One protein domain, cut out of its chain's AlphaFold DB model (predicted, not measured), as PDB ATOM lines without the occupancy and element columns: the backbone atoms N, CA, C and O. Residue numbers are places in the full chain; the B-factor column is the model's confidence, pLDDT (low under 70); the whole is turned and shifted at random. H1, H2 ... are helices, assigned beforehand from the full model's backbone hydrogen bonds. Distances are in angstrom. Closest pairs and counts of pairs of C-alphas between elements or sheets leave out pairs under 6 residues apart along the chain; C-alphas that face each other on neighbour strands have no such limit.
ATOM      1  N   GLU A  47     191.766 212.146 286.487       89.75
ATOM      2  CA  GLU A  47     190.871 213.258 286.140       89.75
ATOM      3  C   GLU A  47     189.455 212.773 285.799       89.75
ATOM      4  O   GLU A  47     188.457 213.292 286.306       89.75
ATOM      5  N   GLN A  48     189.355 211.703 285.003       87.75
ATOM      6  CA  GLN A  48     188.070 211.074 284.705       87.75
ATOM      7  C   GLN A  48     187.396 210.555 285.975       87.75
ATOM      8  O   GLN A  48     186.191 210.733 286.147       87.75
ATOM      9  N   TRP A  49     188.154 209.940 286.880       89.38
ATOM     10  CA  TRP A  49     187.612 209.442 288.137       89.38
ATOM     11  C   TRP A  49     187.125 210.572 289.055       89.38
ATOM     12  O   TRP A  49     186.025 210.471 289.597       89.38
ATOM     13  N   LEU A  50     187.878 211.670 289.169       92.50
ATOM     14  CA  LEU A  50     187.472 212.852 289.936       92.50
ATOM     15  C   LEU A  50     186.172 213.459 289.390       92.50
ATOM     16  O   LEU A  50     185.268 213.756 290.168       92.50
ATOM     17  N   LYS A  51     186.012 213.525 288.064       92.75
ATOM     18  CA  LYS A  51     184.760 213.969 287.426       92.75
ATOM     19  C   LYS A  51     183.560 213.089 287.802       92.75
ATOM     20  O   LYS A  51     182.472 213.593 288.068       92.75
ATOM     21  N   HIS A  52     183.743 211.767 287.857       90.81
ATOM     22  CA  HIS A  52     182.685 210.852 288.306       90.81
ATOM     23  C   HIS A  52     182.407 210.984 289.809       90.81
ATOM     24  O   HIS A  52     181.264 210.819 290.241       90.81
ATOM     25  N   LEU A  53     183.440 211.271 290.605       91.56
ATOM     26  CA  LEU A  53     183.307 211.490 292.038       91.56
ATOM     27  C   LEU A  53     182.506 212.759 292.332       91.56
ATOM     28  O   LEU A  53     181.604 212.696 293.160       91.56
ATOM     29  N   GLN A  54     182.764 213.851 291.611       96.25
ATOM     30  CA  GLN A  54     182.036 215.114 291.751       96.25
ATOM     31  C   GLN A  54     180.518 214.924 291.608       96.25
ATOM     32  O   GLN A  54     179.749 215.464 292.397       96.25
ATOM     33  N   ALA A  55     180.084 214.095 290.653       91.62
ATOM     34  CA  ALA A  55     178.665 213.821 290.421       91.62
ATOM     35  C   ALA A  55     178.005 212.958 291.515       91.62
ATOM     36  O   ALA A  55     176.793 213.027 291.699       91.62
ATOM     37  N   ARG A  56     178.770 212.110 292.216       91.25
ATOM     38  CA  ARG A  56     178.235 211.148 293.201       91.25
ATOM     39  C   ARG A  56     178.409 211.592 294.648       91.25
ATOM     40  O   ARG A  56     177.603 211.227 295.495       91.25
ATOM     41  N   ASN A  57     179.497 212.295 294.939       95.75
ATOM     42  CA  ASN A  57     179.861 212.756 296.269       95.75
ATOM     43  C   ASN A  57     180.681 214.059 296.154       95.75
ATOM     44  O   ASN A  57     181.916 214.006 296.149       95.75
ATOM     45  N   PRO A  58     180.007 215.220 296.033       95.19
ATOM     46  CA  PRO A  58     180.674 216.505 295.821       95.19
ATOM     47  C   PRO A  58     181.553 216.929 297.007       95.19
ATOM     48  O   PRO A  58     182.642 217.449 296.788       95.19
ATOM     49  N   ALA A  59     181.158 216.620 298.247       95.75
ATOM     50  CA  ALA A  59     181.937 216.968 299.440       95.75
ATOM     51  C   ALA A  59     183.318 216.282 299.466       95.75
ATOM     52  O   ALA A  59     184.333 216.893 299.789       95.75
ATOM     53  N   GLU A  60     183.380 215.005 299.075       94.88
ATOM     54  CA  GLU A  60     184.654 214.280 298.979       94.88
ATOM     55  C   GLU A  60     185.519 214.796 297.818       94.88
ATOM     56  O   GLU A  60     186.746 214.807 297.911       94.88
ATOM     57  N   TYR A  61     184.893 215.232 296.721       96.88
ATOM     58  CA  TYR A  61     185.603 215.856 295.607       96.88
ATOM     59  C   TYR A  61     186.268 217.172 296.030       96.88
ATOM     60  O   TYR A  61     187.450 217.369 295.744       96.88
ATOM     61  N   GLU A  62     185.546 218.039 296.745       97.19
ATOM     62  CA  GLU A  62     186.089 219.299 297.266       97.19
ATOM     63  C   GLU A  62     187.275 219.045 298.199       97.19
ATOM     64  O   GLU A  62     188.352 219.599 297.980       97.19
ATOM     65  N   ARG A  63     187.130 218.111 299.149       97.19
ATOM     66  CA  ARG A  63     188.218 217.706 300.051       97.19
ATOM     67  C   ARG A  63     189.466 217.245 299.292       97.19
ATOM     68  O   ARG A  63     190.576 217.618 299.653       97.19
ATOM     69  N   LEU A  64     189.308 216.401 298.271       96.38
ATOM     70  CA  LEU A  64     190.439 215.890 297.489       96.38
ATOM     71  C   LEU A  64     191.070 216.961 296.596       96.38
ATOM     72  O   LEU A  64     192.269 216.895 296.337       96.38
ATOM     73  N   THR A  65     190.280 217.931 296.138       95.00
ATOM     74  CA  THR A  65     190.774 219.064 295.348       95.00
ATOM     75  C   THR A  65     191.614 219.995 296.219       95.00
ATOM     76  O   THR A  65     192.746 220.286 295.853       95.00
ATOM     77  N   GLN A  66     191.126 220.346 297.413       97.19
ATOM     78  CA  GLN A  66     191.898 221.106 298.405       97.19
ATOM     79  C   GLN A  66     193.181 220.368 298.796       97.19
ATOM     80  O   GLN A  66     194.268 220.931 298.734       97.19
ATOM     81  N   LEU A  67     193.086 219.064 299.084       96.88
ATOM     82  CA  LEU A  67     194.253 218.255 299.441       96.88
ATOM     83  C   LEU A  67     195.298 218.210 298.317       96.88
ATOM     84  O   LEU A  67     196.487 218.139 298.594       96.88
ATOM     85  N   ARG A  68     194.878 218.255 297.048       96.06
ATOM     86  CA  ARG A  68     195.790 218.293 295.896       96.06
ATOM     87  C   ARG A  68     196.575 219.605 295.820       96.06
ATOM     88  O   ARG A  68     197.716 219.573 295.367       96.06
ATOM     89  N   GLU A  69     195.960 220.720 296.206       96.00
ATOM     90  CA  GLU A  69     196.582 222.049 296.212       96.00
ATOM     91  C   GLU A  69     197.492 222.244 297.430       96.00
ATOM     92  O   GLU A  69     198.601 222.755 297.289       96.00
ATOM     93  N   GLU A  70     197.046 221.793 298.604       97.81
ATOM     94  CA  GLU A  70     197.752 221.978 299.876       97.81
ATOM     95  C   GLU A  70     198.884 220.959 300.092       97.81
ATOM     96  O   GLU A  70     199.978 221.335 300.516       97.81
ATOM     97  N   ASP A  71     198.649 219.672 299.799       97.81
ATOM     98  CA  ASP A  71     199.617 218.585 300.002       97.81
ATOM     99  C   ASP A  71     199.502 217.496 298.908       97.81
ATOM    100  O   ASP A  71     198.797 216.482 299.056       97.81
ATOM    101  N   PRO A  72     200.261 217.643 297.804       95.44
ATOM    102  CA  PRO A  72     200.245 216.687 296.702       95.44
ATOM    103  C   PRO A  72     200.616 215.254 297.111       95.44
ATOM    104  O   PRO A  72     200.140 214.296 296.493       95.44
ATOM    105  N   ALA A  73     201.453 215.077 298.139       96.06
ATOM    106  CA  ALA A  73     201.872 213.757 298.603       96.06
ATOM    107  C   ALA A  73     200.740 213.064 299.377       96.06
ATOM    108  O   ALA A  73     200.451 211.884 299.134       96.06
ATOM    109  N   ALA A  74     200.041 213.796 300.247       96.69
ATOM    110  CA  ALA A  74     198.859 213.286 300.936       96.69
ATOM    111  C   ALA A  74     197.724 212.947 299.959       96.69
ATOM    112  O   ALA A  74     197.075 211.908 300.117       96.69
ATOM    113  N   PHE A  75     197.526 213.752 298.909       96.75
ATOM    114  CA  PHE A  75     196.570 213.446 297.842       96.75
ATOM    115  C   PHE A  75     196.888 212.113 297.148       96.75
ATOM    116  O   PHE A  75     196.012 211.252 297.018       96.75
ATOM    117  N   GLN A  76     198.147 211.893 296.750       93.94
ATOM    118  CA  GLN A  76     198.560 210.636 296.117       93.94
ATOM    119  C   GLN A  76     198.341 209.428 297.033       93.94
ATOM    120  O   GLN A  76     197.846 208.391 296.580       93.94
ATOM    121  N   LYS A  77     198.654 209.563 298.328       96.31
ATOM    122  CA  LYS A  77     198.404 208.515 299.324       96.31
ATOM    123  C   LYS A  77     196.908 208.209 299.454       96.31
ATOM    124  O   LYS A  77     196.516 207.051 299.332       96.31
ATOM    125  N   ALA A  78     196.065 209.232 299.605       95.56
ATOM    126  CA  ALA A  78     194.614 209.068 299.702       95.56
ATOM    127  C   ALA A  78     194.023 208.378 298.457       95.56
ATOM    128  O   ALA A  78     193.158 207.502 298.573       95.56
ATOM    129  N   MET A  79     194.531 208.722 297.268       93.56
ATOM    130  CA  MET A  79     194.166 208.073 296.008       93.56
ATOM    131  C   MET A  79     194.580 206.602 295.970       93.56
ATOM    132  O   MET A  79     193.769 205.747 295.601       93.56
ATOM    133  N   LYS A  80     195.813 206.288 296.382       92.31
ATOM    134  CA  LYS A  80     196.316 204.911 296.455       92.31
ATOM    135  C   LYS A  80     195.470 204.062 297.403       92.31
ATOM    136  O   LYS A  80     194.949 203.033 296.975       92.31
ATOM    137  N   ASP A  81     195.225 204.538 298.623       92.94
ATOM    138  CA  ASP A  81     194.415 203.843 299.634       92.94
ATOM    139  C   ASP A  81     192.981 203.591 299.139       92.94
ATOM    140  O   ASP A  81     192.314 202.615 299.496       92.94
ATOM    141  N   ARG A  82     192.446 204.490 298.307       87.88
ATOM    142  CA  ARG A  82     191.108 204.337 297.728       87.88
ATOM    143  C   ARG A  82     191.075 203.333 296.585       87.88
ATOM    144  O   ARG A  82     190.156 202.517 296.538       87.88
ATOM    145  N   LEU A  83     192.066 203.352 295.697       83.62
ATOM    146  CA  LEU A  83     192.201 202.346 294.643       83.62
ATOM    147  C   LEU A  83     192.442 200.954 295.229       83.62
ATOM    148  O   LEU A  83     191.864 199.985 294.737       83.62
ATOM    149  N   GLU A  84     193.226 200.861 296.302       85.75
ATOM    150  CA  GLU A  84     193.398 199.626 297.060       85.75
ATOM    151  C   GLU A  84     192.072 199.169 297.657       85.75
ATOM    152  O   GLU A  84     191.679 198.044 297.394       85.75
ATOM    153  N   ARG A  85     191.293 200.037 298.315       83.00
ATOM    154  CA  ARG A  85     189.943 199.670 298.791       83.00
ATOM    155  C   ARG A  85     189.010 199.203 297.677       83.00
ATOM    156  O   ARG A  85     188.297 198.226 297.862       83.00
ATOM    157  N   ILE A  86     189.013 199.849 296.510       79.81
ATOM    158  CA  ILE A  86     188.206 199.405 295.360       79.81
ATOM    159  C   ILE A  86     188.675 198.028 294.882       79.81
ATOM    160  O   ILE A  86     187.849 197.161 294.600       79.81
ATOM    161  N   ARG A  87     189.991 197.811 294.810       78.12
ATOM    162  CA  ARG A  87     190.578 196.528 294.419       78.12
ATOM    163  C   ARG A  87     190.263 195.443 295.444       78.12
ATOM    164  O   ARG A  87     189.858 194.367 295.029       78.12
ATOM    165  N   SER A  88     190.363 195.732 296.736       77.69
ATOM    166  CA  SER A  88     190.033 194.829 297.840       77.69
ATOM    167  C   SER A  88     188.542 194.526 297.899       77.69
ATOM    168  O   SER A  88     188.174 193.376 298.078       77.69
ATOM    169  N   ASN A  89     187.668 195.502 297.648       72.62
ATOM    170  CA  ASN A  89     186.224 195.275 297.563       72.62
ATOM    171  C   ASN A  89     185.856 194.453 296.320       72.62
ATOM    172  O   ASN A  89     184.978 193.598 296.380       72.62
ATOM    173  N   LYS A  90     186.543 194.666 295.191       67.69
ATOM    174  CA  LYS A  90     186.345 193.880 293.965       67.69
ATOM    175  C   LYS A  90     186.931 192.467 294.078       67.69
ATOM    176  O   LYS A  90     186.334 191.527 293.566       67.69
ATOM    177  N   ALA A  91     188.061 192.312 294.763       58.69
ATOM    178  CA  ALA A  91     188.666 191.022 295.078       58.69
ATOM    179  C   ALA A  91     187.862 190.275 296.152       58.69
ATOM    180  O   ALA A  91     187.683 189.073 296.034       58.69
ATOM    181  N   GLY A  92     187.283 190.981 297.126       47.72
ATOM    182  CA  GLY A  92     186.356 190.445 298.126       47.72
ATOM    183  C   GLY A  92     184.997 190.058 297.536       47.72
ATOM    184  O   GLY A  92     184.412 189.065 297.949       47.72
TER     185      GLY A  92
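This is residues 47 to 92 of the 209 residues of an uncharacterized protein of Verrucomicrobia bacterium (UniProt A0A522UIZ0). The long helix H3 and the shorter H2 make an open V, joined at one end, and H1 folds back from the other end of H2, a zigzag of three helices. Residues 80 to 92 of H3 stick out as a free arm. The printed part has 46 residues, all helix in class, in the order H1, H2, H3, with no named strand. It is only just compact, close to loose, with a radius of gyration of the C-alphas of 11.2 A, and spans 33 by 24 by 16 A.

H3, residues 72 to 92, is 29.7 A long and ends at C-alpha 92 (186.356, 190.445, 298.126). H2 is residues 58 to 70, 18.4 A. H1, residues 47 to 56, 14.6 A, begins at C-alpha 47 (190.871, 213.258, 286.140).

H3 and H2 form a helical hairpin and touch, closest at the C-alphas of Phe 75 and Arg 68, 5.3 A, at a steep tilt of 42 degrees, opposite ways; H3 touches with residues 74 to 75 alone, H2 with 64 to 68 alone. H1 and H2, also a hairpin, touch at Gln 54 and Tyr 61, closest C-alphas 5.3 A, at a steep tilt of 38 degrees, opposite ways; H2 touches with residues 60 to 61 alone. H1 and H3 are apart. Every O i to N i+4 pair is within hydrogen-bond range in H2 and H3, 5 of 6 in H1.

The C-alphas farthest apart, Glu 70 and Gly 92, are 33.6 A apart. The printed part has no cut, and both links are tight. Residues 90 to 92 have pLDDT under 70.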